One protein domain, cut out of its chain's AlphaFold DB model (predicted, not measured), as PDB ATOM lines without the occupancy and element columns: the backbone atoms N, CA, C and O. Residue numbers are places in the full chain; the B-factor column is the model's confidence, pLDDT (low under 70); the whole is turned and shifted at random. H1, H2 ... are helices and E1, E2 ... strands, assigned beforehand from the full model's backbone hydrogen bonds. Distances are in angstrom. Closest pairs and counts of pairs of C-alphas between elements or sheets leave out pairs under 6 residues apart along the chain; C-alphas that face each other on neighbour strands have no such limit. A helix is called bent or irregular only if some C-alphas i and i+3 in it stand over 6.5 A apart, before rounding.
ATOM      1  N   GLY A   3       0.437  53.243 -33.684       83.31
ATOM      2  CA  GLY A   3       1.429  53.661 -32.700       83.31
ATOM      3  C   GLY A   3       2.798  53.870 -33.329       83.31
ATOM      4  O   GLY A   3       3.099  53.290 -34.369       83.31
ATOM      5  N   ASP A   4       3.618  54.680 -32.673       87.31
ATOM      6  CA  ASP A   4       4.979  54.970 -33.108       87.31
ATOM      7  C   ASP A   4       5.977  54.257 -32.192       87.31
ATOM      8  O   ASP A   4       5.846  54.283 -30.964       87.31
ATOM      9  N   ALA A   5       6.965  53.594 -32.792       85.50
ATOM     10  CA  ALA A   5       7.989  52.829 -32.093       85.50
ATOM     11  C   ALA A   5       9.380  53.363 -32.439       85.50
ATOM     12  O   ALA A   5       9.791  53.360 -33.600       85.50
ATOM     13  N   THR A   6      10.115  53.821 -31.429       84.94
ATOM     14  CA  THR A   6      11.492  54.290 -31.607       84.94
ATOM     15  C   THR A   6      12.424  53.107 -31.908       84.94
ATOM     16  O   THR A   6      12.331  52.087 -31.216       84.94
ATOM     17  N   PRO A   7      13.321  53.215 -32.906       78.94
ATOM     18  CA  PRO A   7      14.320  52.187 -33.182       78.94
ATOM     19  C   PRO A   7      15.254  51.976 -31.984       78.94
ATOM     20  O   PRO A   7      15.668  52.935 -31.335       78.94
ATOM     21  N   SER A   8      15.636  50.726 -31.714       72.75
ATOM     22  CA  SER A   8      16.518  50.394 -30.583       72.75
ATOM     23  C   SER A   8      17.966  50.849 -30.780       72.75
ATOM     24  O   SER A   8      18.648  51.154 -29.808       72.75
ATOM     25  N   THR A   9      18.443  50.896 -32.024       72.25
ATOM     26  CA  THR A   9      19.847  51.196 -32.353       72.25
ATOM     27  C   THR A   9      20.080  52.648 -32.759       72.25
ATOM     28  O   THR A   9      21.175  53.168 -32.570       72.25
ATOM     29  N   LYS A  10      19.062  53.327 -33.298       74.44
ATOM     30  CA  LYS A  10      19.149  54.711 -33.778       74.44
ATOM     31  C   LYS A  10      18.048  55.559 -33.157       74.44
ATOM     32  O   LYS A  10      17.060  55.906 -33.789       74.44
ATOM     33  N   ILE A  11      18.233  55.887 -31.884       71.38
ATOM     34  CA  ILE A  11      17.225  56.558 -31.047       71.38
ATOM     35  C   ILE A  11      16.846  57.954 -31.585       71.38
ATOM     36  O   ILE A  11      15.754  58.444 -31.308       71.38
ATOM     37  N   ARG A  12      17.733  58.591 -32.365       76.06
ATOM     38  CA  ARG A  12      17.499  59.902 -32.997       76.06
ATOM     39  C   ARG A  12      16.857  59.820 -34.386       76.06
ATOM     40  O   ARG A  12      16.482  60.861 -34.920       76.06
ATOM     41  N   ASP A  13      16.744  58.626 -34.963       79.56
ATOM     42  CA  ASP A  13      16.097  58.450 -36.260       79.56
ATOM     43  C   ASP A  13      14.575  58.565 -36.128       79.56
ATOM     44  O   ASP A  13      13.993  58.483 -35.041       79.56
ATOM     45  N   GLN A  14      13.918  58.744 -37.273       81.88
ATOM     46  CA  GLN A  14      12.468  58.803 -37.335       81.88
ATOM     47  C   GLN A  14      11.845  57.526 -36.756       81.88
ATOM     48  O   GLN A  14      12.263  56.405 -37.057       81.88
ATOM     49  N   THR A  15      10.813  57.706 -35.934       87.12
ATOM     50  CA  THR A  15      10.068  56.599 -35.341       87.12
ATOM     51  C   THR A  15       9.428  55.729 -36.418       87.12
ATOM     52  O   THR A  15       8.929  56.208 -37.441       87.12
ATOM     53  N   HIS A  16       9.420  54.419 -36.183       87.94
ATOM     54  CA  HIS A  16       8.720  53.491 -37.049       87.94
ATOM     55  C   HIS A  16       7.219  53.545 -36.782       87.94
ATOM     56  O   HIS A  16       6.769  53.375 -35.645       87.94
ATOM     57  N   LYS A  17       6.437  53.720 -37.847       89.94
ATOM     58  CA  LYS A  17       4.978  53.717 -37.763       89.94
ATOM     59  C   LYS A  17       4.489  52.279 -37.756       89.94
ATOM     60  O   LYS A  17       4.798  51.508 -38.666       89.94
ATOM     61  N   CYS A  18       3.719  51.936 -36.737       89.75
ATOM     62  CA  CYS A  18       3.143  50.617 -36.541       89.75
ATOM     63  C   CYS A  18       1.617  50.702 -36.572       89.75
ATOM     64  O   CYS A  18       1.016  51.626 -36.016       89.75
ATOM     65  N   TRP A  19       0.970  49.699 -37.154       89.44
ATOM     66  CA  TRP A  19      -0.457  49.487 -36.962       89.44
ATOM     67  C   TRP A  19      -0.764  48.020 -36.694       89.44
ATOM     68  O   TRP A  19      -0.071  47.110 -37.143       89.44
ATOM     69  N   ILE A  20      -1.801  47.823 -35.889       89.44
ATOM     70  CA  ILE A  20      -2.284  46.519 -35.446       89.44
ATOM     71  C   ILE A  20      -3.778  46.505 -35.725       89.44
ATOM     72  O   ILE A  20      -4.515  47.351 -35.205       89.44
ATOM     73  N   LEU A  21      -4.213  45.574 -36.560       89.00
ATOM     74  CA  LEU A  21      -5.612  45.286 -36.810       89.00
ATOM     75  C   LEU A  21      -6.028  44.118 -35.920       89.00
ATOM     76  O   LEU A  21      -5.382  43.072 -35.914       89.00
ATOM     77  N   PHE A  22      -7.104  44.312 -35.174       88.31
ATOM     78  CA  PHE A  22      -7.677  43.303 -34.299       88.31
ATOM     79  C   PHE A  22      -9.170  43.165 -34.592       88.31
ATOM     80  O   PHE A  22      -9.833  44.154 -34.906       88.31
ATOM     81  N   ASP A  23      -9.659  41.938 -34.509       88.88
ATOM     82  CA  ASP A  23     -11.068  41.606 -34.331       88.88
ATOM     83  C   ASP A  23     -11.369  41.531 -32.824       88.88
ATOM     84  O   ASP A  23     -10.450  41.610 -32.005       88.88
ATOM     85  N   ASN A  24     -12.638  41.368 -32.446       78.56
ATOM     86  CA  ASN A  24     -13.133  41.434 -31.068       78.56
ATOM     87  C   ASN A  24     -12.271  40.678 -30.040       78.56
ATOM     88  O   ASN A  24     -12.191  41.145 -28.912       78.56
ATOM     89  N   ASN A  25     -11.589  39.586 -30.424       79.31
ATOM     90  CA  ASN A  25     -10.675  38.831 -29.553       79.31
ATOM     91  C   ASN A  25      -9.361  38.348 -30.212       79.31
ATOM     92  O   ASN A  25      -8.617  37.588 -29.590       79.31
ATOM     93  N   SER A  26      -9.048  38.731 -31.453       86.19
ATOM     94  CA  SER A  26      -7.881  38.192 -32.173       86.19
ATOM     95  C   SER A  26      -7.142  39.263 -32.966       86.19
ATOM     96  O   SER A  26      -7.725  40.232 -33.443       86.19
ATOM     97  N   ILE A  27      -5.824  39.112 -33.104       87.44
ATOM     98  CA  ILE A  27      -5.020  39.993 -33.956       87.44
ATOM     99  C   ILE A  27      -5.130  39.465 -35.387       87.44
ATOM    100  O   ILE A  27      -4.693  38.352 -35.663       87.44
ATOM    101  N   LEU A  28      -5.714  40.257 -36.288       87.50
ATOM    102  CA  LEU A  28      -5.887  39.891 -37.696       87.50
ATOM    103  C   LEU A  28      -4.609  40.132 -38.499       87.50
ATOM    104  O   LEU A  28      -4.221  39.312 -39.324       87.50
ATOM    105  N   SER A  29      -3.970  41.285 -38.294       88.12
ATOM    106  CA  SER A  29      -2.775  41.665 -39.048       88.12
ATOM    107  C   SER A  29      -1.982  42.754 -38.334       88.12
ATOM    108  O   SER A  29      -2.535  43.575 -37.598       88.12
ATOM    109  N   THR A  30      -0.676  42.771 -38.570       89.31
ATOM    110  CA  THR A  30       0.266  43.743 -38.019       89.31
ATOM    111  C   THR A  30       1.200  44.230 -39.108       89.31
ATOM    112  O   THR A  30       1.590  43.477 -39.997       89.31
ATOM    113  N   TRP A  31       1.590  45.497 -39.029       90.56
ATOM    114  CA  TRP A  31       2.524  46.076 -39.985       90.56
ATOM    115  C   TRP A  31       3.347  47.181 -39.346       90.56
ATOM    116  O   TRP A  31       2.847  47.974 -38.543       90.56
ATOM    117  N   CYS A  32       4.612  47.251 -39.741       91.00
ATOM    118  CA  CYS A  32       5.562  48.250 -39.284       91.00
ATOM    119  C   CYS A  32       6.387  48.770 -40.466       91.00
ATOM    120  O   CYS A  32       6.690  48.024 -41.391       91.00
ATOM    121  N   THR A  33       6.804  50.035 -40.420       90.12
ATOM    122  CA  THR A  33       7.685  50.638 -41.439       90.12
ATOM    123  C   THR A  33       9.131  50.128 -41.410       90.12
ATOM    124  O   THR A  33       9.923  50.520 -42.259       90.12
ATOM    125  N   CYS A  34       9.535  49.338 -40.408       87.56
ATOM    126  CA  CYS A  34      10.897  48.803 -40.360       87.56
ATOM    127  C   CYS A  34      11.119  47.734 -41.442       87.56
ATOM    128  O   CYS A  34      10.163  47.125 -41.913       87.56
ATOM    129  N   VAL A  35      12.379  47.420 -41.760       84.94
ATOM    130  CA  VAL A  35      12.739  46.403 -42.773       84.94
ATOM    131  C   VAL A  35      12.098  45.036 -42.488       84.94
ATOM    132  O   VAL A  35      11.615  44.380 -43.401       84.94
ATOM    133  N   ALA A  36      12.010  44.641 -41.215       82.88
ATOM    134  CA  ALA A  36      11.351  43.403 -40.780       82.88
ATOM    135  C   ALA A  36       9.817  43.527 -40.623       82.88
ATOM    136  O   ALA A  36       9.151  42.616 -40.146       82.88
ATOM    137  N   GLY A  37       9.234  44.684 -40.935       76.56
ATOM    138  CA  GLY A  37       7.812  44.957 -40.722       76.56
ATOM    139  C   GLY A  37       6.915  44.371 -41.811       76.56
ATOM    140  O   GLY A  37       5.721  44.191 -41.583       76.56
ATOM    141  N   THR A  38       7.493  44.019 -42.959       73.00
ATOM    142  CA  THR A  38       6.842  43.282 -44.050       73.00
ATOM    143  C   THR A  38       6.665  41.797 -43.743       73.00
ATOM    144  O   THR A  38       5.761  41.179 -44.294       73.00
ATOM    145  N   SER A  39       7.457  41.222 -42.833       72.38
ATOM    146  CA  SER A  39       7.364  39.812 -42.428       72.38
ATOM    147  C   SER A  39       6.397  39.565 -41.262       72.38
ATOM    148  O   SER A  39       6.561  38.582 -40.543       72.38
ATOM    149  N   LEU A  40       5.415  40.459 -41.051       68.88
ATOM    150  CA  LEU A  40       4.392  40.474 -39.978       68.88
ATOM    151  C   LEU A  40       4.936  40.631 -38.542       68.88
ATOM    152  O   LEU A  40       4.289  41.255 -37.698       68.88
ATOM    153  N   ASN A  41       6.142  40.134 -38.271       77.75
ATOM    154  CA  ASN A  41       6.688  39.952 -36.934       77.75
ATOM    155  C   ASN A  41       7.984  40.758 -36.797       77.75
ATOM    156  O   ASN A  41       9.044  40.330 -37.250       77.75
ATOM    157  N   CYS A  42       7.927  41.915 -36.143       88.94
ATOM    158  CA  CYS A  42       9.133  42.646 -35.762       88.94
ATOM    159  C   CYS A  42       9.103  43.018 -34.281       88.94
ATOM    160  O   CYS A  42       8.036  43.155 -33.674       88.94
ATOM    161  N   ASN A  43      10.285  43.238 -33.704       87.69
ATOM    162  CA  ASN A  43      10.419  43.603 -32.291       87.69
ATOM    163  C   ASN A  43       9.645  44.887 -31.940       87.69
ATOM    164  O   ASN A  43       9.189  45.036 -30.811       87.69
ATOM    165  N   HIS A  44       9.421  45.783 -32.910       88.50
ATOM    166  CA  HIS A  44       8.615  46.992 -32.725       88.50
ATOM    167  C   HIS A  44       7.128  46.679 -32.490       88.50
ATOM    168  O   HIS A  44       6.531  47.228 -31.566       88.50
ATOM    169  N   ILE A  45       6.537  45.764 -33.269       87.94
ATOM    170  CA  ILE A  45       5.147  45.314 -33.063       87.94
ATOM    171  C   ILE A  45       5.012  44.641 -31.700       87.94
ATOM    172  O   ILE A  45       4.076  44.933 -30.955       87.94
ATOM    173  N   LEU A  46       5.981  43.795 -31.346       88.06
ATOM    174  CA  LEU A  46       6.002  43.122 -30.056       88.06
ATOM    175  C   LEU A  46       6.071  44.128 -28.896       88.06
ATOM    176  O   LEU A  46       5.307  44.015 -27.940       88.06
ATOM    177  N   ALA A  47       6.916  45.156 -29.000       87.81
ATOM    178  CA  ALA A  47       7.012  46.219 -28.001       87.81
ATOM    179  C   ALA A  47       5.683  46.977 -27.822       87.81
ATOM    180  O   ALA A  47       5.268  47.240 -26.690       87.81
ATOM    181  N   VAL A  48       4.982  47.284 -28.920       87.44
ATOM    182  CA  VAL A  48       3.652  47.912 -28.871       87.44
ATOM    183  C   VAL A  48       2.646  46.992 -28.169       87.44
ATOM    184  O   VAL A  48       1.945  47.446 -27.265       87.44
ATOM    185  N   LEU A  49       2.614  45.698 -28.505       87.69
ATOM    186  CA  LEU A  49       1.733  44.711 -27.862       87.69
ATOM    187  C   LEU A  49       2.013  44.556 -26.362       87.69
ATOM    188  O   LEU A  49       1.077  44.542 -25.560       87.69
ATOM    189  N   TYR A  50       3.285  44.511 -25.957       89.81
ATOM    190  CA  TYR A  50       3.656  44.486 -24.541       89.81
ATOM    191  C   TYR A  50       3.169  45.727 -23.804       89.81
ATOM    192  O   TYR A  50       2.651  45.611 -22.694       89.81
ATOM    193  N   LYS A  51       3.293  46.906 -24.417       86.75
ATOM    194  CA  LYS A  51       2.839  48.160 -23.813       86.75
ATOM    195  C   LYS A  51       1.316  48.211 -23.673       86.75
ATOM    196  O   LYS A  51       0.833  48.664 -22.640       86.75
ATOM    197  N   ILE A  52       0.572  47.689 -24.651       85.69
ATOM    198  CA  ILE A  52      -0.892  47.534 -24.570       85.69
ATOM    199  C   ILE A  52      -1.269  46.596 -23.420       85.69
ATOM    200  O   ILE A  52      -2.078  46.958 -22.570       85.69
ATOM    201  N   ASN A  53      -0.658  45.411 -23.354       88.50
ATOM    202  CA  ASN A  53      -0.934  44.433 -22.299       88.50
ATOM    203  C   ASN A  53      -0.575  44.983 -20.908       88.50
ATOM    204  O   ASN A  53      -1.318  44.809 -19.946       88.50
ATOM    205  N   PHE A  54       0.547  45.697 -20.804       88.19
ATOM    206  CA  PHE A  54       0.939  46.390 -19.583       88.19
ATOM    207  C   PHE A  54      -0.099  47.440 -19.175       88.19
ATOM    208  O   PHE A  54      -0.501  47.473 -18.013       88.19
ATOM    209  N   ALA A  55      -0.571  48.255 -20.123       84.25
ATOM    210  CA  ALA A  55      -1.595  49.259 -19.868       84.25
ATOM    211  C   ALA A  55      -2.915  48.640 -19.401       84.25
ATOM    212  O   ALA A  55      -3.490  49.101 -18.416       84.25
ATOM    213  N   TYR A  56      -3.333  47.546 -20.036       85.69
ATOM    214  CA  TYR A  56      -4.508  46.780 -19.635       85.69
ATOM    215  C   TYR A  56      -4.375  46.235 -18.205       85.69
ATOM    216  O   TYR A  56      -5.223  46.502 -17.358       85.69
ATOM    217  N   LYS A  57      -3.263  45.554 -17.890       87.69
ATOM    218  CA  LYS A  57      -3.005  44.994 -16.549       87.69
ATOM    219  C   LYS A  57      -2.923  46.051 -15.451       87.69
ATOM    220  O   LYS A  57      -3.251  45.764 -14.305       87.69
ATOM    221  N   LYS A  58      -2.445  47.253 -15.778       84.50
ATOM    222  CA  LYS A  58      -2.343  48.374 -14.835       84.50
ATOM    223  C   LYS A  58      -3.629  49.193 -14.719       84.50
ATOM    224  O   LYS A  58      -3.656  50.120 -13.917       84.50
ATOM    225  N   GLY A  59      -4.674  48.865 -15.481       82.56
ATOM    226  CA  GLY A  59      -5.923  49.623 -15.469       82.56
ATOM    227  C   GLY A  59      -5.780  51.019 -16.077       82.56
ATOM    228  O   GLY A  59      -6.561  51.910 -15.756       82.56
TER     229      GLY A  59
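AT A GLANCE: This is residues 3 to 59 of the 281 residues of the protein "SWIM-type domain-containing protein" of Stylophora pistillata (UniProt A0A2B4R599). A long hairpin of two strands, E2 and E3, is widened at one end by the short strand E1 into a small antiparallel sheet, and one helix, H1, packs with its first residues, 43 to 49, on one face of that sheet. From there H1 runs away from the sheet, and residues 50 to 59, of which 50 to 57 belong to H1, stick out free. The printed part has 57 residues with three named strands and one named helix, in the order E1, E2, E3, H1 along the chain; the sheet's order is E1, E2, E3, all antiparallel, and the class is mixed, helices and strands. The whole is only just compact, close to loose, with a radius of gyration of the C-alphas of 11.9 A, and its outline is flat, with spans of 33 by 26 by 13 A.

IN THESE COORDINATES: The longest strand by residues is E2, residues 16 to 23, which runs 23.2 A from C-alpha 16 at (8.720, 53.491, -37.049) to C-alpha 23 at (-11.068, 41.606, -34.331). E3, residues 26 to 32, measures 18.2 A from first to last C-alpha. E1, residues 3 to 5, is a short strand of 6.6 A that begins with C-alpha 3 at (1.429, 53.661, -32.700). H1, residues 43 to 57, is 20.7 A long and ends with C-alpha 57 at (-3.005, 44.994, -16.549); it is not bent.

HOW THE PARTS SIT: The three strands form a meander, each strand the antiparallel neighbour of the one before. E2 is the inner strand, and E1 and E3 are the edge strands. E2 and E3 form a hairpin with 165 degrees between their directions; the C-alphas of Ile 20 and Thr 30 face each other at 4.6 A, and N 21 and O 29 are within hydrogen-bond range at 2.8 A, as are N 31 and O 19 at 3.0 A. E1 and E2 form a hairpin too, with 137 degrees between their directions; the C-alphas of Asp 4 and Lys 17 face each other at 4.8 A, and N 5 and O 16 are within hydrogen-bond range at 2.9 A, N 18 and O 3 at 2.8 A. The pairing is staggered: E2 pairs with E1 over its residues 16 to 18 and with E3 over its residues 18 to 23. E1 and E3 are apart. H1 is on the sheet, at a height of 9.5 A over it, and the two make two layers, a helix on one face of a sheet. It lies over E2, on which 5 of its 15 C-alphas fall when dropped onto the local plane; 2 fall on E1, only just too few for H1 to lie over E1 as well. H1 runs slantwise to the strands, at 56 degrees to E2 on the local plane. Its closest C-alphas to E1 are those of Ala 5 and His 44, 5.9 A apart. Towards E2 the closest are those of Cys 18 and Ile 45, 6.7 A apart, and towards E3 those of Cys 32 and Ile 45, 6.9 A apart. In H1 every O i to N i+4 pair is within hydrogen-bond range.

THE WHOLE: The two C-alphas farthest apart in the domain are those of Arg 12 and Asn 24, at 35.8 A. Without residues 50 to 59, the body of 47 residues spans 36 by 17 by 12 A. The link from E2 to E3 is tight, with 2 residues; those from E1 to E2 and from E3 to H1 are short, with 10 residues each. The printed part has no cut. Its mean pLDDT is 84.3, and one printed residue, Leu 40, is under 70.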